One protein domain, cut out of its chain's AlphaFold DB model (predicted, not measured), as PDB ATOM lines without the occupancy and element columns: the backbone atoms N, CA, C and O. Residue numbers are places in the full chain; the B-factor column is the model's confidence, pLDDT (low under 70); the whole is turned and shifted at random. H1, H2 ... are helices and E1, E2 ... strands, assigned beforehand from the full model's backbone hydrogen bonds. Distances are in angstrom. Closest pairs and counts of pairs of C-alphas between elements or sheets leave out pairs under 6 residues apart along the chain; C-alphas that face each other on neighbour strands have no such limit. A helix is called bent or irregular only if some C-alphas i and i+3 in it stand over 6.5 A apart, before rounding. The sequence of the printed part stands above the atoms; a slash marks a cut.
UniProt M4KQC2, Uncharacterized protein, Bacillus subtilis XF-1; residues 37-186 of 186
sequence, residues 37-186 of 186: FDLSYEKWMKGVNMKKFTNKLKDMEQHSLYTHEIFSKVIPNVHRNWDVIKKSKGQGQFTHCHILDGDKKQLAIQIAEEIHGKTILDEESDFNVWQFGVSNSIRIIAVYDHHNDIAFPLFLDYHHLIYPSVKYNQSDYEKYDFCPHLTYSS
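AT A GLANCE: This is residues 37 to 186 of the 186 residues of an uncharacterized protein of Bacillus subtilis XF-1 (UniProt M4KQC2). A small, strongly twisted three-stranded sheet lies between two helices, with the long H1 on one face and H2 crossing the other, making three layers. Residues 47 to 59 and 170 to 179, with the short H3, gather at the end where H1 begins, and residues 164 to 169 stick out. The printed part has 150 residues, with three named helices and three named strands that follow along the chain as H1 H2 E1 E2 E3 H3; the sheet, E1 - E2 - E3, is an antiparallel meander, each strand the antiparallel neighbour of the one before. The class is mixed, with under half of the residues in named elements; the whole is compact, radius of gyration of the C-alphas 14.8 A, spanning 40 by 32 by 31 A.

IN THESE COORDINATES: From Phe 37, pass residues 37 to 59, with no named element, to C-alpha 60 at (-55.523, 8.589, -39.509), where H1 begins; it runs 36.2 A to residue 88. H1 is irregular, C-alphas 80 and 83 being 8.1 A apart, with a kink of 68 degrees near residue 82. Next come H2, residues 102 to 116, 21.4 A; E1, 128 to 132; E2, 139 to 145; E3, 150 to 157, which bends by 67 degrees at residue 154; and H3, 180 to 184, ending at C-alpha 184 (-54.889, -1.394, -44.656).

HOW THE PARTS SIT: In hairpin E1 and E2, N 130 and O 142 are 2.8 A apart; in hairpin E2 and E3, N 152 and O 143 are 2.8 A apart. H1 is on the sheet, its closest C-alphas to E1 being Val 78 and Phe 132, 7.1 A. H2 is on the sheet at a height of 9.3 A, across the strands, at 87 degrees to E1 on the local plane; its closest C-alphas to E3 are Ala 112 and Leu 154, 5.9 A. H1 and H3 are close but not clearly touching, C-alphas His 63 and Pro 180 being 7.4 A apart. Each O i to N i+4 pair is within hydrogen-bond range in H2 and H3, and 21 of 25 in H1.

THE WHOLE: The C-alphas of Gly 92 and Ser 186, the two farthest apart, are 42.9 A apart. The printed part has no cut; the links H1 to H2, H2 to E1 and E3 to H3 are long. The model's pLDDT is under 70 at residues 120 to 126, 166 to 171 and 185 to 186.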
ATOM      1  N   PHE A  37     -33.722  -2.883 -36.052       95.25
ATOM      2  CA  PHE A  37     -35.129  -3.235 -35.865       95.25
ATOM      3  C   PHE A  37     -35.562  -4.153 -37.005       95.25
ATOM      4  O   PHE A  37     -35.574  -3.730 -38.162       95.25
ATOM      5  N   ASP A  38     -35.917  -5.391 -36.681       94.88
ATOM      6  CA  ASP A  38     -36.520  -6.309 -37.640       94.88
ATOM      7  C   ASP A  38     -38.034  -6.077 -37.672       94.88
ATOM      8  O   ASP A  38     -38.763  -6.416 -36.740       94.88
ATOM      9  N   LEU A  39     -38.493  -5.454 -38.756       94.19
ATOM     10  CA  LEU A  39     -39.896  -5.100 -38.978       94.19
ATOM     11  C   LEU A  39     -40.631  -6.125 -39.856       94.19
ATOM     12  O   LEU A  39     -41.711  -5.821 -40.357       94.19
ATOM     13  N   SER A  40     -40.043  -7.306 -40.089       88.88
ATOM     14  CA  SER A  40     -40.638  -8.363 -40.924       88.88
ATOM     15  C   SER A  40     -41.927  -8.931 -40.336       88.88
ATOM     16  O   SER A  40     -42.780  -9.435 -41.063       88.88
ATOM     17  N   TYR A  41     -42.093  -8.834 -39.019       85.44
ATOM     18  CA  TYR A  41     -43.331  -9.203 -38.366       85.44
ATOM     19  C   TYR A  41     -44.391  -8.117 -38.580       85.44
ATOM     20  O   TYR A  41     -44.133  -6.958 -38.300       85.44
ATOM     21  N   GLU A  42     -45.600  -8.456 -39.031       86.62
ATOM     22  CA  GLU A  42     -46.551  -7.448 -39.543       86.62
ATOM     23  C   GLU A  42     -47.505  -6.852 -38.495       86.62
ATOM     24  O   GLU A  42     -48.024  -5.749 -38.679       86.62
ATOM     25  N   LYS A  43     -47.771  -7.550 -37.379       92.44
ATOM     26  CA  LYS A  43     -48.821  -7.117 -36.427       92.44
ATOM     27  C   LYS A  43     -48.338  -6.150 -35.343       92.44
ATOM     28  O   LYS A  43     -49.136  -5.778 -34.494       92.44
ATOM     29  N   TRP A  44     -47.085  -5.700 -35.356       93.50
ATOM     30  CA  TRP A  44     -46.561  -4.798 -34.313       93.50
ATOM     31  C   TRP A  44     -47.161  -3.385 -34.319       93.50
ATOM     32  O   TRP A  44     -47.031  -2.643 -33.349       93.50
ATOM     33  N   MET A  45     -47.859  -3.008 -35.390       93.81
ATOM     34  CA  MET A  45     -48.682  -1.793 -35.432       93.81
ATOM     35  C   MET A  45     -50.180  -2.070 -35.234       93.81
ATOM     36  O   MET A  45     -51.008  -1.178 -35.428       93.81
ATOM     37  N   LYS A  46     -50.570  -3.304 -34.897       94.56
ATOM     38  CA  LYS A  46     -51.973  -3.646 -34.666       94.56
ATOM     39  C   LYS A  46     -52.445  -3.022 -33.350       94.56
ATOM     40  O   LYS A  46     -51.822  -3.166 -32.299       94.56
ATOM     41  N   GLY A  47     -53.577  -2.334 -33.446       93.75
ATOM     42  CA  GLY A  47     -54.297  -1.754 -32.325       93.75
ATOM     43  C   GLY A  47     -55.070  -2.809 -31.534       93.75
ATOM     44  O   GLY A  47     -55.743  -3.664 -32.115       93.75
ATOM     45  N   VAL A  48     -55.022  -2.703 -30.213       94.56
ATOM     46  CA  VAL A  48     -55.764  -3.497 -29.237       94.56
ATOM     47  C   VAL A  48     -56.378  -2.562 -28.197       94.56
ATOM     48  O   VAL A  48     -55.831  -1.499 -27.902       94.56
ATOM     49  N   ASN A  49     -57.530  -2.951 -27.655       93.44
ATOM     50  CA  ASN A  49     -58.131  -2.308 -26.495       93.44
ATOM     51  C   ASN A  49     -58.411  -3.385 -25.437       93.44
ATOM     52  O   ASN A  49     -59.173  -4.319 -25.676       93.44
ATOM     53  N   MET A  50     -57.752  -3.252 -24.291       90.81
ATOM     54  CA  MET A  50     -57.844  -4.105 -23.113       90.81
ATOM     55  C   MET A  50     -58.168  -3.225 -21.902       90.81
ATOM     56  O   MET A  50     -57.838  -2.044 -21.872       90.81
ATOM     57  N   LYS A  51     -58.713  -3.812 -20.828       81.62
ATOM     58  CA  LYS A  51     -59.155  -3.072 -19.623       81.62
ATOM     59  C   LYS A  51     -58.157  -2.050 -19.052       81.62
ATOM     60  O   LYS A  51     -58.581  -1.094 -18.422       81.62
ATOM     61  N   LYS A  52     -56.848  -2.289 -19.171       83.44
ATOM     62  CA  LYS A  52     -55.791  -1.424 -18.607       83.44
ATOM     63  C   LYS A  52     -54.873  -0.813 -19.667       83.44
ATOM     64  O   LYS A  52     -53.912  -0.136 -19.313       83.44
ATOM     65  N   PHE A  53     -55.117  -1.093 -20.943       92.50
ATOM     66  CA  PHE A  53     -54.228  -0.690 -22.020       92.50
ATOM     67  C   PHE A  53     -54.989  -0.573 -23.330       92.50
ATOM     68  O   PHE A  53     -55.701  -1.483 -23.736       92.50
ATOM     69  N   THR A  54     -54.751   0.514 -24.043       94.12
ATOM     70  CA  THR A  54     -55.127   0.637 -25.444       94.12
ATOM     71  C   THR A  54     -53.972   1.271 -26.194       94.12
ATOM     72  O   THR A  54     -53.308   2.174 -25.689       94.12
ATOM     73  N   ASN A  55     -53.734   0.808 -27.411       94.69
ATOM     74  CA  ASN A  55     -52.912   1.510 -28.391       94.69
ATOM     75  C   ASN A  55     -53.719   1.815 -29.659       94.69
ATOM     76  O   ASN A  55     -53.152   2.062 -30.722       94.69
ATOM     77  N   LYS A  56     -55.052   1.808 -29.560       94.88
ATOM     78  CA  LYS A  56     -55.897   2.354 -30.618       94.88
ATOM     79  C   LYS A  56     -55.729   3.861 -30.685       94.88
ATOM     80  O   LYS A  56     -55.472   4.523 -29.681       94.88
ATOM     81  N   LEU A  57     -55.870   4.404 -31.879       94.50
ATOM     82  CA  LEU A  57     -55.687   5.822 -32.144       94.50
ATOM     83  C   LEU A  57     -57.040   6.487 -32.376       94.50
ATOM     84  O   LEU A  57     -58.064   5.838 -32.585       94.50
ATOM     85  N   LYS A  58     -57.039   7.808 -32.327       94.19
ATOM     86  CA  LYS A  58     -58.198   8.631 -32.621       94.19
ATOM     87  C   LYS A  58     -58.589   8.509 -34.092       94.19
ATOM     88  O   LYS A  58     -59.757   8.301 -34.400       94.19
ATOM     89  N   ASP A  59     -57.613   8.658 -34.986       94.00
ATOM     90  CA  ASP A  59     -57.823   8.783 -36.425       94.00
ATOM     91  C   ASP A  59     -56.516   8.571 -37.224       94.00
ATOM     92  O   ASP A  59     -55.438   8.305 -36.678       94.00
ATOM     93  N   MET A  60     -56.631   8.691 -38.551       93.56
ATOM     94  CA  MET A  60     -55.523   8.589 -39.509       93.56
ATOM     95  C   MET A  60     -54.448   9.666 -39.318       93.56
ATOM     96  O   MET A  60     -53.267   9.428 -39.585       93.56
ATOM     97  N   GLU A  61     -54.853  10.864 -38.899       95.44
ATOM     98  CA  GLU A  61     -53.941  11.989 -38.717       95.44
ATOM     99  C   GLU A  61     -53.002  11.699 -37.547       95.44
ATOM    100  O   GLU A  61     -51.780  11.765 -37.703       95.44
ATOM    101  N   GLN A  62     -53.553  11.245 -36.416       93.81
ATOM    102  CA  GLN A  62     -52.755  10.802 -35.276       93.81
ATOM    103  C   GLN A  62     -51.818   9.648 -35.658       93.81
ATOM    104  O   GLN A  62     -50.640   9.667 -35.300       93.81
ATOM    105  N   HIS A  63     -52.300   8.672 -36.436       94.25
ATOM    106  CA  HIS A  63     -51.453   7.587 -36.936       94.25
ATOM    107  C   HIS A  63     -50.281   8.087 -37.785       94.25
ATOM    108  O   HIS A  63     -49.153   7.625 -37.604       94.25
ATOM    109  N   SER A  64     -50.521   9.045 -38.676       94.62
ATOM    110  CA  SER A  64     -49.488   9.600 -39.556       94.62
ATOM    111  C   SER A  64     -48.418  10.353 -38.761       94.62
ATOM    112  O   SER A  64     -47.224  10.143 -38.985       94.62
ATOM    113  N   LEU A  65     -48.834  11.169 -37.786       95.19
ATOM    114  CA  LEU A  65     -47.928  11.875 -36.874       95.19
ATOM    115  C   LEU A  65     -47.048  10.896 -36.094       95.19
ATOM    116  O   LEU A  65     -45.827  11.055 -36.037       95.19
ATOM    117  N   TYR A  66     -47.660   9.850 -35.545       95.19
ATOM    118  CA  TYR A  66     -46.959   8.857 -34.742       95.19
ATOM    119  C   TYR A  66     -46.024   7.970 -35.559       95.19
ATOM    120  O   TYR A  66     -44.904   7.685 -35.141       95.19
ATOM    121  N   THR A  67     -46.434   7.600 -36.766       94.81
ATOM    122  CA  THR A  67     -45.583   6.876 -37.713       94.81
ATOM    123  C   THR A  67     -44.364   7.711 -38.089       94.81
ATOM    124  O   THR A  67     -43.234   7.225 -38.021       94.81
ATOM    125  N   HIS A  68     -44.562   8.993 -38.415       95.50
ATOM    126  CA  HIS A  68     -43.456   9.905 -38.681       95.50
ATOM    127  C   HIS A  68     -42.493   9.975 -37.492       95.50
ATOM    128  O   HIS A  68     -41.284   9.882 -37.677       95.50
ATOM    129  N   GLU A  69     -43.003  10.096 -36.270       95.44
ATOM    130  CA  GLU A  69     -42.187  10.143 -35.060       95.44
ATOM    131  C   GLU A  69     -41.370   8.860 -34.825       95.44
ATOM    132  O   GLU A  69     -40.167   8.943 -34.566       95.44
ATOM    133  N   ILE A  70     -41.968   7.679 -35.000       96.12
ATOM    134  CA  ILE A  70     -41.271   6.390 -34.877       96.12
ATOM    135  C   ILE A  70     -40.089   6.312 -35.847       96.12
ATOM    136  O   ILE A  70     -38.956   6.049 -35.433       96.12
ATOM    137  N   PHE A  71     -40.338   6.574 -37.133       96.19
ATOM    138  CA  PHE A  71     -39.339   6.373 -38.184       96.19
ATOM    139  C   PHE A  71     -38.319   7.505 -38.299       96.19
ATOM    140  O   PHE A  71     -37.191   7.258 -38.718       96.19
ATOM    141  N   SER A  72     -38.674   8.738 -37.929       95.56
ATOM    142  CA  SER A  72     -37.756   9.884 -38.019       95.56
ATOM    143  C   SER A  72     -37.014  10.183 -36.717       95.56
ATOM    144  O   SER A  72     -35.935  10.777 -36.763       95.56
ATOM    145  N   LYS A  73     -37.555   9.773 -35.559       94.94
ATOM    146  CA  LYS A  73     -36.979  10.088 -34.243       94.94
ATOM    147  C   LYS A  73     -36.593   8.843 -33.463       94.94
ATOM    148  O   LYS A  73     -35.409   8.684 -33.179       94.94
ATOM    149  N   VAL A  74     -37.551   7.979 -33.118       95.94
ATOM    150  CA  VAL A  74     -37.312   6.875 -32.169       95.94
ATOM    151  C   VAL A  74     -36.296   5.881 -32.726       95.94
ATOM    152  O   VAL A  74     -35.225   5.719 -32.143       95.94
ATOM    153  N   ILE A  75     -36.581   5.277 -33.885       95.94
ATOM    154  CA  ILE A  75     -35.701   4.272 -34.500       95.94
ATOM    155  C   ILE A  75     -34.302   4.856 -34.774       95.94
ATOM    156  O   ILE A  75     -33.324   4.270 -34.304       95.94
ATOM    157  N   PRO A  76     -34.150   6.025 -35.436       94.56
ATOM    158  CA  PRO A  76     -32.824   6.589 -35.691       94.56
ATOM    159  C   PRO A  76     -32.060   7.008 -34.431       94.56
ATOM    160  O   PRO A  76     -30.828   7.019 -34.440       94.56
ATOM    161  N   ASN A  77     -32.750   7.421 -33.361       93.75
ATOM    162  CA  ASN A  77     -32.099   7.756 -32.096       93.75
ATOM    163  C   ASN A  77     -31.552   6.495 -31.422       93.75
ATOM    164  O   ASN A  77     -30.374   6.468 -31.074       93.75
ATOM    165  N   VAL A  78     -32.369   5.448 -31.312       94.94
ATOM    166  CA  VAL A  78     -31.966   4.179 -30.696       94.94
ATOM    167  C   VAL A  78     -30.839   3.527 -31.493       94.94
ATOM    168  O   VAL A  78     -29.817   3.173 -30.916       94.94
ATOM    169  N   HIS A  79     -30.982   3.445 -32.819       94.25
ATOM    170  CA  HIS A  79     -29.988   2.850 -33.712       94.25
ATOM    171  C   HIS A  79     -28.595   3.475 -33.528       94.25
ATOM    172  O   HIS A  79     -27.620   2.758 -33.317       94.25
ATOM    173  N   ARG A  80     -28.511   4.814 -33.536       92.19
ATOM    174  CA  ARG A  80     -27.239   5.551 -33.418       92.19
ATOM    175  C   ARG A  80     -26.627   5.521 -32.022       92.19
ATOM    176  O   ARG A  80     -25.424   5.700 -31.887       92.19
ATOM    177  N   ASN A  81     -27.442   5.351 -30.983       93.50
ATOM    178  CA  ASN A  81     -26.989   5.437 -29.594       93.50
ATOM    179  C   ASN A  81     -26.966   4.080 -28.882       93.50
ATOM    180  O   ASN A  81     -26.779   4.040 -27.665       93.50
ATOM    181  N   TRP A  82     -27.148   2.975 -29.613       93.69
ATOM    182  CA  TRP A  82     -27.381   1.661 -29.019       93.69
ATOM    183  C   TRP A  82     -26.284   1.231 -28.049       93.69
ATOM    184  O   TRP A  82     -26.577   0.818 -26.930       93.69
ATOM    185  N   ASP A  83     -25.019   1.423 -28.418       92.12
ATOM    186  CA  ASP A  83     -23.885   1.120 -27.547       92.12
ATOM    187  C   ASP A  83     -23.950   1.838 -26.193       92.12
ATOM    188  O   ASP A  83     -23.615   1.262 -25.155       92.12
ATOM    189  N   VAL A  84     -24.375   3.104 -26.192       92.75
ATOM    190  CA  VAL A  84     -24.507   3.903 -24.970       92.75
ATOM    191  C   VAL A  84     -25.706   3.421 -24.162       92.75
ATOM    192  O   VAL A  84     -25.571   3.210 -22.959       92.75
ATOM    193  N   ILE A  85     -26.841   3.180 -24.825       94.25
ATOM    194  CA  ILE A  85     -28.073   2.661 -24.217       94.25
ATOM    195  C   ILE A  85     -27.817   1.312 -23.533       94.25
ATOM    196  O   ILE A  85     -28.167   1.131 -22.368       94.25
ATOM    197  N   LYS A  86     -27.158   0.379 -24.230       91.00
ATOM    198  CA  LYS A  86     -26.843  -0.970 -23.738       91.00
ATOM    199  C   LYS A  86     -25.904  -0.916 -22.535       91.00
ATOM    200  O   LYS A  86     -26.157  -1.582 -21.534       91.00
ATOM    201  N   LYS A  87     -24.851  -0.089 -22.594       90.44
ATOM    202  CA  LYS A  87     -23.898   0.093 -21.482       90.44
ATOM    203  C   LYS A  87     -24.541   0.746 -20.260       90.44
ATOM    204  O   LYS A  87     -24.266   0.319 -19.143       90.44
ATOM    205  N   SER A  88     -25.393   1.755 -20.457       89.75
ATOM    206  CA  SER A  88     -26.079   2.443 -19.358       89.75
ATOM    207  C   SER A  88     -27.333   1.718 -18.874       89.75
ATOM    208  O   SER A  88     -27.946   2.170 -17.911       89.75
ATOM    209  N   LYS A  89     -27.739   0.624 -19.537       86.88
ATOM    210  CA  LYS A  89     -29.020  -0.066 -19.313       86.88
ATOM    211  C   LYS A  89     -30.212   0.901 -19.338       86.88
ATOM    212  O   LYS A  89     -31.126   0.783 -18.525       86.88
ATOM    213  N   GLY A  90     -30.167   1.892 -20.226       83.75
ATOM    214  CA  GLY A  90     -31.211   2.910 -20.316       83.75
ATOM    215  C   GLY A  90     -31.177   3.969 -19.221       83.75
ATOM    216  O   GLY A  90     -32.190   4.587 -18.952       83.75
ATOM    217  N   GLN A  91     -30.058   4.205 -18.539       87.56
ATOM    218  CA  GLN A  91     -29.970   5.287 -17.551       87.56
ATOM    219  C   GLN A  91     -29.573   6.634 -18.183       87.56
ATOM    220  O   GLN A  91     -29.063   6.705 -19.306       87.56
ATOM    221  N   GLY A  92     -29.791   7.724 -17.438       88.94
ATOM    222  CA  GLY A  92     -29.414   9.082 -17.838       88.94
ATOM    223  C   GLY A  92     -30.336   9.658 -18.912       88.94
ATOM    224  O   GLY A  92     -31.543   9.742 -18.721       88.94
ATOM    225  N   GLN A  93     -29.776  10.065 -20.051       89.19
ATOM    226  CA  GLN A  93     -30.558  10.648 -21.152       89.19
ATOM    227  C   GLN A  93     -31.434   9.628 -21.907       89.19
ATOM    228  O   GLN A  93     -32.263  10.023 -22.720       89.19
ATOM    229  N   PHE A  94     -31.259   8.326 -21.647       92.88
ATOM    230  CA  PHE A  94     -31.972   7.236 -22.322       92.88
ATOM    231  C   PHE A  94     -32.923   6.465 -21.392       92.88
ATOM    232  O   PHE A  94     -33.176   5.288 -21.625       92.88
ATOM    233  N   THR A  95     -33.497   7.128 -20.381       92.00
ATOM    234  CA  THR A  95     -34.467   6.576 -19.396       92.00
ATOM    235  C   THR A  95     -35.743   5.979 -19.975       92.00
ATOM    236  O   THR A  95     -36.534   5.395 -19.242       92.00
ATOM    237  N   HIS A  96     -35.960   6.125 -21.278       93.06
ATOM    238  CA  HIS A  96     -37.081   5.525 -21.994       93.06
ATOM    239  C   HIS A  96     -36.671   4.313 -22.844       93.06
ATOM    240  O   HIS A  96     -37.529   3.746 -23.520       93.06
ATOM    241  N   CYS A  97     -35.388   3.938 -22.818       95.00
ATOM    242  CA  CYS A  97     -34.804   2.808 -23.532       95.00
ATOM    243  C   CYS A  97     -34.254   1.768 -22.545       95.00
ATOM    244  O   CYS A  97     -33.048   1.724 -22.309       95.00
ATOM    245  N   HIS A  98     -35.115   0.953 -21.942       94.19
ATOM    246  CA  HIS A  98     -34.743   0.060 -20.841       94.19
ATOM    247  C   HIS A  98     -35.495  -1.271 -20.892       94.19
ATOM    248  O   HIS A  98     -36.521  -1.408 -21.558       94.19
ATOM    249  N   ILE A  99     -34.974  -2.257 -20.164       94.06
ATOM    250  CA  ILE A  99     -35.617  -3.564 -19.990       94.06
ATOM    251  C   ILE A  99     -36.858  -3.394 -19.111       94.06
ATOM    252  O   ILE A  99     -36.785  -2.770 -18.054       94.06
ATOM    253  N   LEU A 100     -37.981  -3.969 -19.533       92.81
ATOM    254  CA  LEU A 100     -39.178  -4.077 -18.709       92.81
ATOM    255  C   LEU A 100     -39.011  -5.188 -17.672       92.81
ATOM    256  O   LEU A 100     -38.599  -6.302 -17.998       92.81
ATOM    257  N   ASP A 101     -39.421  -4.906 -16.442       90.94
ATOM    258  CA  ASP A 101     -39.387  -5.826 -15.311       90.94
ATOM    259  C   ASP A 101     -40.736  -5.885 -14.568       90.94
ATOM    260  O   ASP A 101     -41.663  -5.108 -14.828       90.94
ATOM    261  N   GLY A 102     -40.873  -6.885 -13.687       91.38
ATOM    262  CA  GLY A 102     -42.046  -7.094 -12.831       91.38
ATOM    263  C   GLY A 102     -43.389  -7.006 -13.568       91.38
ATOM    264  O   GLY A 102     -43.562  -7.546 -14.664       91.38
ATOM    265  N   ASP A 103     -44.331  -6.270 -12.976       91.94
ATOM    266  CA  ASP A 103     -45.690  -6.072 -13.497       91.94
ATOM    267  C   ASP A 103     -45.723  -5.457 -14.906       91.94
ATOM    268  O   ASP A 103     -46.677  -5.651 -15.658       91.94
ATOM    269  N   LYS A 104     -44.697  -4.681 -15.275       93.12
ATOM    270  CA  LYS A 104     -44.626  -3.990 -16.571       93.12
ATOM    271  C   LYS A 104     -44.262  -4.966 -17.681       93.12
ATOM    272  O   LYS A 104     -44.884  -4.929 -18.740       93.12
ATOM    273  N   LYS A 105     -43.322  -5.879 -17.409       92.12
ATOM    274  CA  LYS A 105     -43.016  -7.008 -18.299       92.12
ATOM    275  C   LYS A 105     -44.243  -7.901 -18.476       92.12
ATOM    276  O   LYS A 105     -44.593  -8.214 -19.606       92.12
ATOM    277  N   GLN A 106     -44.927  -8.250 -17.386       91.00
ATOM    278  CA  GLN A 106     -46.132  -9.088 -17.443       91.00
ATOM    279  C   GLN A 106     -47.252  -8.446 -18.270       91.00
ATOM    280  O   GLN A 106     -47.830  -9.103 -19.132       91.00
ATOM    281  N   LEU A 107     -47.522  -7.151 -18.067       93.12
ATOM    282  CA  LEU A 107     -48.501  -6.422 -18.873       93.12
ATOM    283  C   LEU A 107     -48.111  -6.401 -20.357       93.12
ATOM    284  O   LEU A 107     -48.960  -6.630 -21.214       93.12
ATOM    285  N   ALA A 108     -46.835  -6.158 -20.673       93.69
ATOM    286  CA  ALA A 108     -46.356  -6.173 -22.052       93.69
ATOM    287  C   ALA A 108     -46.521  -7.548 -22.719       93.69
ATOM    288  O   ALA A 108     -46.927  -7.608 -23.877       93.69
ATOM    289  N   ILE A 109     -46.262  -8.637 -21.989       92.06
ATOM    290  CA  ILE A 109     -46.496 -10.004 -22.473       92.06
ATOM    291  C   ILE A 109     -47.982 -10.200 -22.793       92.06
ATOM    292  O   ILE A 109     -48.300 -10.572 -23.915       92.06
ATOM    293  N   GLN A 110     -48.886  -9.851 -21.874       92.56
ATOM    294  CA  GLN A 110     -50.336  -9.983 -22.085       92.56
ATOM    295  C   GLN A 110     -50.831  -9.202 -23.311       92.56
ATOM    296  O   GLN A 110     -51.638  -9.707 -24.089       92.56
ATOM    297  N   ILE A 111     -50.340  -7.973 -23.502       94.69
ATOM    298  CA  ILE A 111     -50.676  -7.150 -24.674       94.69
ATOM    299  C   ILE A 111     -50.202  -7.828 -25.959       94.69
ATOM    300  O   ILE A 111     -50.936  -7.883 -26.946       94.69
ATOM    301  N   ALA A 112     -48.974  -8.348 -25.954       93.19
ATOM    302  CA  ALA A 112     -48.426  -9.044 -27.102       93.19
ATOM    303  C   ALA A 112     -49.261 -10.303 -27.415       93.19
ATOM    304  O   ALA A 112     -49.721 -10.480 -28.543       93.19
ATOM    305  N   GLU A 113     -49.549 -11.145 -26.429       92.31
ATOM    306  CA  GLU A 113     -50.373 -12.342 -26.627       92.31
ATOM    307  C   GLU A 113     -51.745 -12.019 -27.238       92.31
ATOM    308  O   GLU A 113     -52.153 -12.679 -28.195       92.31
ATOM    309  N   GLU A 114     -52.402 -10.951 -26.780       93.38
ATOM    310  CA  GLU A 114     -53.675 -10.471 -27.333       93.38
ATOM    311  C   GLU A 114     -53.543 -10.013 -28.802       93.38
ATOM    312  O   GLU A 114     -54.365 -10.336 -29.664       93.38
ATOM    313  N   ILE A 115     -52.477  -9.282 -29.137       93.25
ATOM    314  CA  ILE A 115     -52.230  -8.806 -30.507       93.25
ATOM    315  C   ILE A 115     -51.960  -9.977 -31.460       93.25
ATOM    316  O   ILE A 115     -52.470 -10.003 -32.595       93.25
ATOM    317  N   HIS A 116     -51.147 -10.927 -31.007       89.88
ATOM    318  CA  HIS A 116     -50.519 -11.938 -31.845       89.88
ATOM    319  C   HIS A 116     -51.270 -13.282 -31.844       89.88
ATOM    320  O   HIS A 116     -51.115 -14.042 -32.805       89.88
ATOM    321  N   GLY A 117     -52.141 -13.524 -30.856       86.69
ATOM    322  CA  GLY A 117     -53.037 -14.683 -30.754       86.69
ATOM    323  C   GLY A 117     -52.354 -15.976 -30.301       86.69
ATOM    324  O   GLY A 117     -52.865 -17.062 -30.564       86.69
ATOM    325  N   LYS A 118     -51.172 -15.869 -29.696       83.12
ATOM    326  CA  LYS A 118     -50.383 -16.988 -29.172       83.12
ATOM    327  C   LYS A 118     -49.431 -16.483 -28.097       83.12
ATOM    328  O   LYS A 118     -49.042 -15.316 -28.147       83.12
ATOM    329  N   THR A 119     -48.996 -17.375 -27.217       77.38
ATOM    330  CA  THR A 119     -47.837 -17.127 -26.358       77.38
ATOM    331  C   THR A 119     -46.603 -16.955 -27.236       77.38
ATOM    332  O   THR A 119     -46.336 -17.747 -28.141       77.38
ATOM    333  N   ILE A 120     -45.919 -15.829 -27.054       68.69
ATOM    334  CA  ILE A 120     -44.761 -15.426 -27.874       68.69
ATOM    335  C   ILE A 120     -43.462 -15.705 -27.135       68.69
ATOM    336  O   ILE A 120     -42.411 -15.836 -27.754       68.69
ATOM    337  N   LEU A 121     -43.544 -15.760 -25.809       66.38
ATOM    338  CA  LEU A 121     -42.418 -15.833 -24.903       66.38
ATOM    339  C   LEU A 121     -42.705 -16.981 -23.941       66.38
ATOM    340  O   LEU A 121     -43.494 -16.814 -23.016       66.38
ATOM    341  N   ASP A 122     -42.109 -18.144 -24.195       59.00
ATOM    342  CA  ASP A 122     -42.164 -19.258 -23.249       59.00
ATOM    343  C   ASP A 122     -41.381 -18.874 -21.987       59.00
ATOM    344  O   ASP A 122     -40.314 -18.259 -22.085       59.00
ATOM    345  N   GLU A 123     -41.891 -19.242 -20.808       53.34
ATOM    346  CA  GLU A 123     -41.309 -18.885 -19.501       53.34
ATOM    347  C   GLU A 123     -39.844 -19.330 -19.334       53.34
ATOM    348  O   GLU A 123     -39.096 -18.704 -18.585       53.34
ATOM    349  N   GLU A 124     -39.410 -20.368 -20.059       50.78
ATOM    350  CA  GLU A 124     -38.029 -20.875 -20.036       50.78
ATOM    351  C   GLU A 124     -37.037 -20.015 -20.834       50.78
ATOM    352  O   GLU A 124     -35.823 -20.217 -20.766       50.78
ATOM    353  N   SER A 125     -37.533 -19.043 -21.592       57.19
ATOM    354  CA  SER A 125     -36.711 -18.233 -22.476       57.19
ATOM    355  C   SER A 125     -36.228 -16.966 -21.770       57.19
ATOM    356  O   SER A 125     -37.034 -16.123 -21.370       57.19
ATOM    357  N   ASP A 126     -34.911 -16.765 -21.690       59.47
ATOM    358  CA  ASP A 126     -34.279 -15.552 -21.139       59.47
ATOM    359  C   ASP A 126     -34.385 -14.345 -22.101       59.47
ATOM    360  O   ASP A 126     -33.417 -13.650 -22.418       59.47
ATOM    361  N   PHE A 127     -35.580 -14.114 -22.645       71.31
ATOM    362  CA  PHE A 127     -35.840 -12.983 -23.521       71.31
ATOM    363  C   PHE A 127     -36.036 -11.714 -22.692       71.31
ATOM    364  O   PHE A 127     -36.920 -11.610 -21.825       71.31
ATOM    365  N   ASN A 128     -35.237 -10.701 -23.020       86.88
ATOM    366  CA  ASN A 128     -35.413  -9.363 -22.490       86.88
ATOM    367  C   ASN A 128     -36.421  -8.604 -23.350       86.88
ATOM    368  O   ASN A 128     -36.200  -8.361 -24.538       86.88
ATOM    369  N   VAL A 129     -37.532  -8.218 -22.721       92.50
ATOM    370  CA  VAL A 129     -38.500  -7.296 -23.314       92.50
ATOM    371  C   VAL A 129     -37.989  -5.890 -23.057       92.50
ATOM    372  O   VAL A 129     -37.835  -5.479 -21.909       92.50
ATOM    373  N   TRP A 130     -37.710  -5.160 -24.127       95.25
ATOM    374  CA  TRP A 130     -37.234  -3.790 -24.071       95.25
ATOM    375  C   TRP A 130     -38.342  -2.819 -24.432       95.25
ATOM    376  O   TRP A 130     -39.141  -3.055 -25.338       95.25
ATOM    377  N   GLN A 131     -38.335  -1.690 -23.740       96.19
ATOM    378  CA  GLN A 131     -38.976  -0.473 -24.189       96.19
ATOM    379  C   GLN A 131     -37.938   0.382 -24.911       96.19
ATOM    380  O   GLN A 131     -36.834   0.553 -24.404       96.19
ATOM    381  N   PHE A 132     -38.307   0.956 -26.052       96.38
ATOM    382  CA  PHE A 132     -37.500   1.920 -26.793       96.38
ATOM    383  C   PHE A 132     -38.305   3.188 -27.043       96.38
ATOM    384  O   PHE A 132     -39.387   3.133 -27.621       96.38
ATOM    385  N   GLY A 133     -37.773   4.339 -26.650       93.69
ATOM    386  CA  GLY A 133     -38.445   5.618 -26.830       93.69
ATOM    387  C   GLY A 133     -37.508   6.794 -26.608       93.69
ATOM    388  O   GLY A 133     -36.423   6.656 -26.042       93.69
ATOM    389  N   VAL A 134     -37.956   7.973 -27.030       89.06
ATOM    390  CA  VAL A 134     -37.346   9.257 -26.658       89.06
ATOM    391  C   VAL A 134     -38.298  10.015 -25.730       89.06
ATOM    392  O   VAL A 134     -39.467   9.651 -25.594       89.06
ATOM    393  N   SER A 135     -37.813  11.035 -25.026       80.69
ATOM    394  CA  SER A 135     -38.639  11.756 -24.050       80.69
ATOM    395  C   SER A 135     -39.919  12.316 -24.667       80.69
ATOM    396  O   SER A 135     -39.878  12.976 -25.702       80.69
ATOM    397  N   ASN A 136     -41.046  12.056 -23.997       76.81
ATOM    398  CA  ASN A 136     -42.403  12.414 -24.433       76.81
ATOM    399  C   ASN A 136     -42.808  11.858 -25.809       76.81
ATOM    400  O   ASN A 136     -43.679  12.427 -26.459       76.81
ATOM    401  N   SER A 137     -42.195  10.754 -26.225       82.88
ATOM    402  CA  SER A 137     -42.449  10.098 -27.501       82.88
ATOM    403  C   SER A 137     -42.976   8.684 -27.313       82.88
ATOM    404  O   SER A 137     -42.797   8.066 -26.261       82.88
ATOM    405  N   ILE A 138     -43.564   8.173 -28.386       93.25
ATOM    406  CA  ILE A 138     -44.096   6.819 -28.520       93.25
ATOM    407  C   ILE A 138     -43.043   5.797 -28.117       93.25
ATOM    408  O   ILE A 138     -41.862   5.936 -28.455       93.25
ATOM    409  N   ARG A 139     -43.487   4.736 -27.439       96.00
ATOM    410  CA  ARG A 139     -42.601   3.624 -27.101       96.00
ATOM    411  C   ARG A 139     -42.835   2.429 -28.006       96.00
ATOM    412  O   ARG A 139     -43.970   2.007 -28.212       96.00
ATOM    413  N   ILE A 140     -41.744   1.867 -28.505       97.56
ATOM    414  CA  ILE A 140     -41.710   0.571 -29.173       97.56
ATOM    415  C   ILE A 140     -41.395  -0.472 -28.110       97.56
ATOM    416  O   ILE A 140     -40.369  -0.369 -27.437       97.56
ATOM    417  N   ILE A 141     -42.268  -1.462 -27.957       97.12
ATOM    418  CA  ILE A 141     -42.012  -2.616 -27.099       97.12
ATOM    419  C   ILE A 141     -41.545  -3.755 -27.981       97.12
ATOM    420  O   ILE A 141     -42.214  -4.080 -28.962       97.12
ATOM    421  N   ALA A 142     -40.395  -4.341 -27.666       95.88
ATOM    422  CA  ALA A 142     -39.766  -5.341 -28.516       95.88
ATOM    423  C   ALA A 142     -39.094  -6.445 -27.699       95.88
ATOM    424  O   ALA A 142     -38.639  -6.219 -26.577       95.88
ATOM    425  N   VAL A 143     -38.967  -7.620 -28.304       93.75
ATOM    426  CA  VAL A 143     -38.018  -8.642 -27.850       93.75
ATOM    427  C   VAL A 143     -36.649  -8.285 -28.396       93.75
ATOM    428  O   VAL A 143     -36.531  -7.922 -29.566       93.75
ATOM    429  N   TYR A 144     -35.616  -8.383 -27.567       91.81
ATOM    430  CA  TYR A 144     -34.253  -8.080 -27.976       91.81
ATOM    431  C   TYR A 144     -33.374  -9.337 -27.981       91.81
ATOM    432  O   TYR A 144     -33.233 -10.020 -26.967       91.81
ATOM    433  N   ASP A 145     -32.765  -9.611 -29.134       89.50
ATOM    434  CA  ASP A 145     -31.742 -10.631 -29.328       89.50
ATOM    435  C   ASP A 145     -30.354 -10.040 -29.039       89.50
ATOM    436  O   ASP A 145     -29.790  -9.257 -29.811       89.50
ATOM    437  N   HIS A 146     -29.792 -10.454 -27.905       85.31
ATOM    438  CA  HIS A 146     -28.495 -10.000 -27.414       85.31
ATOM    439  C   HIS A 146     -27.311 -10.447 -28.272       85.31
ATOM    440  O   HIS A 146     -26.269  -9.784 -28.232       85.31
ATOM    441  N   HIS A 147     -27.444 -11.564 -28.991       83.81
ATOM    442  CA  HIS A 147     -26.370 -12.139 -29.793       83.81
ATOM    443  C   HIS A 147     -26.214 -11.402 -31.118       83.81
ATOM    444  O   HIS A 147     -25.086 -11.162 -31.546       83.81
ATOM    445  N   ASN A 148     -27.337 -11.021 -31.730       87.81
ATOM    446  CA  ASN A 148     -27.350 -10.400 -33.053       87.81
ATOM    447  C   ASN A 148     -27.562  -8.879 -33.029       87.81
ATOM    448  O   ASN A 148     -27.491  -8.245 -34.077       87.81
ATOM    449  N   ASP A 149     -27.810  -8.285 -31.856       90.75
ATOM    450  CA  ASP A 149     -28.181  -6.873 -31.722       90.75
ATOM    451  C   ASP A 149     -29.429  -6.519 -32.572       90.75
ATOM    452  O   ASP A 149     -29.488  -5.491 -33.256       90.75
ATOM    453  N   ILE A 150     -30.449  -7.386 -32.511       92.56
ATOM    454  CA  ILE A 150     -31.720  -7.235 -33.236       92.56
ATOM    455  C   ILE A 150     -32.870  -7.054 -32.243       92.56
ATOM    456  O   ILE A 150     -33.013  -7.820 -31.294       92.56
ATOM    457  N   ALA A 151     -33.708  -6.046 -32.468       94.88
ATOM    458  CA  ALA A 151     -34.979  -5.867 -31.782       94.88
ATOM    459  C   ALA A 151     -36.141  -6.246 -32.708       94.88
ATOM    460  O   ALA A 151     -36.233  -5.745 -33.828       94.88
ATOM    461  N   PHE A 152     -37.048  -7.080 -32.206       94.69
ATOM    462  CA  PHE A 152     -38.266  -7.527 -32.879       94.69
ATOM    463  C   PHE A 152     -39.475  -6.849 -32.226       94.69
ATOM    464  O   PHE A 152     -39.879  -7.261 -31.130       94.69
ATOM    465  N   PRO A 153     -40.031  -5.775 -32.820       96.31
ATOM    466  CA  PRO A 153     -41.176  -5.082 -32.251       96.31
ATOM    467  C   PRO A 153     -42.367  -6.018 -32.059       96.31
ATOM    468  O   PRO A 153     -42.761  -6.751 -32.963       96.31
ATOM    469  N   LEU A 154     -42.953  -5.949 -30.871       95.31
ATOM    470  CA  LEU A 154     -44.188  -6.630 -30.508       95.31
ATOM    471  C   LEU A 154     -45.373  -5.690 -30.684       95.31
ATOM    472  O   LEU A 154     -46.357  -6.041 -31.322       95.31
ATOM    473  N   PHE A 155     -45.282  -4.474 -30.142       96.19
ATOM    474  CA  PHE A 155     -46.345  -3.481 -30.247       96.19
ATOM    475  C   PHE A 155     -45.855  -2.063 -29.932       96.19
ATOM    476  O   PHE A 155     -44.708  -1.844 -29.530       96.19
ATOM    477  N   LEU A 156     -46.753  -1.094 -30.105       96.81
ATOM    478  CA  LEU A 156     -46.526   0.322 -29.818       96.81
ATOM    479  C   LEU A 156     -47.364   0.781 -28.621       96.81
ATOM    480  O   LEU A 156     -48.569   0.538 -28.585       96.81
ATOM    481  N   ASP A 157     -46.737   1.475 -27.669       95.62
ATOM    482  CA  ASP A 157     -47.397   2.210 -26.582       95.62
ATOM    483  C   ASP A 157     -47.434   3.701 -26.944       95.62
ATOM    484  O   ASP A 157     -46.540   4.478 -26.594       95.62
ATOM    485  N   TYR A 158     -48.465   4.087 -27.701       93.56
ATOM    486  CA  TYR A 158     -48.676   5.468 -28.148       93.56
ATOM    487  C   TYR A 158     -49.055   6.421 -27.011       93.56
ATOM    488  O   TYR A 158     -48.725   7.602 -27.056       93.56
ATOM    489  N   HIS A 159     -49.744   5.903 -25.993       91.44
ATOM    490  CA  HIS A 159     -50.422   6.704 -24.964       91.44
ATOM    491  C   HIS A 159     -49.725   6.669 -23.612       91.44
ATOM    492  O   HIS A 159     -50.214   7.225 -22.629       91.44
ATOM    493  N   HIS A 160     -48.568   6.021 -23.570       90.94
ATOM    494  CA  HIS A 160     -47.712   5.915 -22.408       90.94
ATOM    495  C   HIS A 160     -48.309   5.093 -21.254       90.94
ATOM    496  O   HIS A 160     -47.975   5.326 -20.092       90.94
ATOM    497  N   LEU A 161     -49.169   4.122 -21.562       91.25
ATOM    498  CA  LEU A 161     -49.979   3.401 -20.580       91.25
ATOM    499  C   LEU A 161     -49.233   2.268 -19.869       91.25
ATOM    500  O   LEU A 161     -49.684   1.835 -18.811       91.25
ATOM    501  N   ILE A 162     -48.076   1.819 -20.375       90.88
ATOM    502  CA  ILE A 162     -47.237   0.867 -19.625       90.88
ATOM    503  C   ILE A 162     -46.666   1.554 -18.383       90.88
ATOM    504  O   ILE A 162     -46.762   1.026 -17.276       90.88
ATOM    505  N   TYR A 163     -46.138   2.770 -18.544       86.50
ATOM    506  CA  TYR A 163     -45.682   3.631 -17.450       86.50
ATOM    507  C   TYR A 163     -46.559   4.886 -17.368       86.50
ATOM    508  O   TYR A 163     -46.134   5.952 -17.835       86.50
ATOM    509  N   PRO A 164     -47.774   4.774 -16.795       79.56
ATOM    510  CA  PRO A 164     -48.685   5.898 -16.681       79.56
ATOM    511  C   PRO A 164     -48.088   6.939 -15.735       79.56
ATOM    512  O   PRO A 164     -47.626   6.619 -14.638       79.56
ATOM    513  N   SER A 165     -48.115   8.209 -16.135       70.81
ATOM    514  CA  SER A 165     -47.755   9.282 -15.213       70.81
ATOM    515  C   SER A 165     -48.932   9.580 -14.290       70.81
ATOM    516  O   SER A 165     -50.029   9.877 -14.756       70.81
ATOM    517  N   VAL A 166     -48.689   9.528 -12.980       61.09
ATOM    518  CA  VAL A 166     -49.693   9.773 -11.927       61.09
ATOM    519  C   VAL A 166     -50.154  11.241 -11.900       61.09
ATOM    520  O   VAL A 166     -51.205  11.553 -11.353       61.09
ATOM    521  N   LYS A 167     -49.372  12.163 -12.482       58.53
ATOM    522  CA  LYS A 167     -49.557  13.618 -12.329       58.53
ATOM    523  C   LYS A 167     -50.308  14.310 -13.470       58.53
ATOM    524  O   LYS A 167     -50.553  15.508 -13.367       58.53
ATOM    525  N   TYR A 168     -50.653  13.606 -14.544       57.41
ATOM    526  CA  TYR A 168     -51.342  14.203 -15.689       57.41
ATOM    527  C   TYR A 168     -52.733  13.591 -15.827       57.41
ATOM    528  O   TYR A 168     -52.866  12.370 -15.781       57.41
ATOM    529  N   ASN A 169     -53.752  14.440 -16.012       53.38
ATOM    530  CA  ASN A 169     -55.085  13.999 -16.419       53.38
ATOM    531  C   ASN A 169     -54.935  13.217 -17.724       53.38
ATOM    532  O   ASN A 169     -54.642  13.799 -18.769       53.38
ATOM    533  N   GLN A 170     -55.050  11.893 -17.643       61.72
ATOM    534  CA  GLN A 170     -54.923  11.050 -18.819       61.72
ATOM    535  C   GLN A 170     -56.127  11.299 -19.717       61.72
ATOM    536  O   GLN A 170     -57.257  11.401 -19.240       61.72
ATOM    537  N   SER A 171     -55.869  11.467 -21.012       66.25
ATOM    538  CA  SER A 171     -56.957  11.579 -21.976       66.25
ATOM    539  C   SER A 171     -57.760  10.276 -21.973       66.25
ATOM    540  O   SER A 171     -57.213   9.201 -21.731       66.25
ATOM    541  N   ASP A 172     -59.061  10.375 -22.227       77.31
ATOM    542  CA  ASP A 172     -59.953   9.219 -22.317       77.31
ATOM    543  C   ASP A 172     -59.713   8.480 -23.645       77.31
ATOM    544  O   ASP A 172     -60.380   8.720 -24.656       77.31
ATOM    545  N   TYR A 173     -58.687   7.627 -23.651       81.94
ATOM    546  CA  TYR A 173     -58.285   6.829 -24.809       81.94
ATOM    547  C   TYR A 173     -59.231   5.649 -25.073       81.94
ATOM    548  O   TYR A 173     -59.116   5.011 -26.116       81.94
ATOM    549  N   GLU A 174     -60.178   5.346 -24.176       76.44
ATOM    550  CA  GLU A 174     -61.118   4.230 -24.366       76.44
ATOM    551  C   GLU A 174     -62.032   4.449 -25.577       76.44
ATOM    552  O   GLU A 174     -62.477   3.489 -26.205       76.44
ATOM    553  N   LYS A 175     -62.259   5.715 -25.948       85.31
ATOM    554  CA  LYS A 175     -63.045   6.113 -27.124       85.31
ATOM    555  C   LYS A 175     -62.300   5.963 -28.449       85.31
ATOM    556  O   LYS A 175     -62.904   6.140 -29.504       85.31
ATOM    557  N   TYR A 176     -60.992   5.717 -28.418       90.25
ATOM    558  CA  TYR A 176     -60.188   5.580 -29.627       90.25
ATOM    559  C   TYR A 176     -60.393   4.191 -30.224       90.25
ATOM    560  O   TYR A 176     -60.222   3.181 -29.540       90.25
ATOM    561  N   ASP A 177     -60.741   4.141 -31.511       91.56
ATOM    562  CA  ASP A 177     -61.044   2.885 -32.206       91.56
ATOM    563  C   ASP A 177     -60.233   2.682 -33.497       91.56
ATOM    564  O   ASP A 177     -60.288   1.625 -34.125       91.56
ATOM    565  N   PHE A 178     -59.417   3.663 -33.899       92.56
ATOM    566  CA  PHE A 178     -58.634   3.554 -35.123       92.56
ATOM    567  C   PHE A 178     -57.490   2.542 -34.966       92.56
ATOM    568  O   PHE A 178     -56.661   2.643 -34.056       92.56
ATOM    569  N   CYS A 179     -57.421   1.586 -35.896       91.94
ATOM    570  CA  CYS A 179     -56.366   0.581 -35.997       91.94
ATOM    571  C   CYS A 179     -55.833   0.543 -37.443       91.94
ATOM    572  O   CYS A 179     -56.568   0.129 -38.348       91.94
ATOM    573  N   PRO A 180     -54.569   0.938 -37.692       82.94
ATOM    574  CA  PRO A 180     -54.036   1.026 -39.052       82.94
ATOM    575  C   PRO A 180     -53.922  -0.346 -39.721       82.94
ATOM    576  O   PRO A 180     -54.260  -0.484 -40.893       82.94
ATOM    577  N   HIS A 181     -53.537  -1.377 -38.964       83.19
ATOM    578  CA  HIS A 181     -53.439  -2.749 -39.466       83.19
ATOM    579  C   HIS A 181     -54.789  -3.252 -40.008       83.19
ATOM    580  O   HIS A 181     -54.867  -3.731 -41.129       83.19
ATOM    581  N   LEU A 182     -55.889  -3.048 -39.276       77.75
ATOM    582  CA  LEU A 182     -57.220  -3.454 -39.750       77.75
ATOM    583  C   LEU A 182     -57.723  -2.620 -40.937       77.75
ATOM    584  O   LEU A 182     -58.553  -3.095 -41.703       77.75
ATOM    585  N   THR A 183     -57.231  -1.391 -41.089       74.56
ATOM    586  CA  THR A 183     -57.667  -0.475 -42.154       74.56
ATOM    587  C   THR A 183     -56.984  -0.782 -43.490       74.56
ATOM    588  O   THR A 183     -57.587  -0.573 -44.539       74.56
ATOM    589  N   TYR A 184     -55.740  -1.277 -43.465       72.94
ATOM    590  CA  TYR A 184     -54.889  -1.394 -44.656       72.94
ATOM    591  C   TYR A 184     -54.405  -2.810 -44.994       72.94
ATOM    592  O   TYR A 184     -53.795  -2.992 -46.043       72.94
ATOM    593  N   SER A 185     -54.678  -3.823 -44.167       64.88
ATOM    594  CA  SER A 185     -54.325  -5.226 -44.451       64.88
ATOM    595  C   SER A 185     -55.335  -5.934 -45.375       64.88
ATOM    596  O   SER A 185     -55.740  -7.058 -45.086       64.88
ATOM    597  N   SER A 186     -55.770  -5.263 -46.453       49.09
ATOM    598  CA  SER A 186     -56.696  -5.824 -47.461       49.09
ATOM    599  C   SER A 186     -56.019  -6.832 -48.382       49.09
ATOM    600  O   SER A 186     -54.893  -6.529 -48.836       49.09
TER     601      SER A 186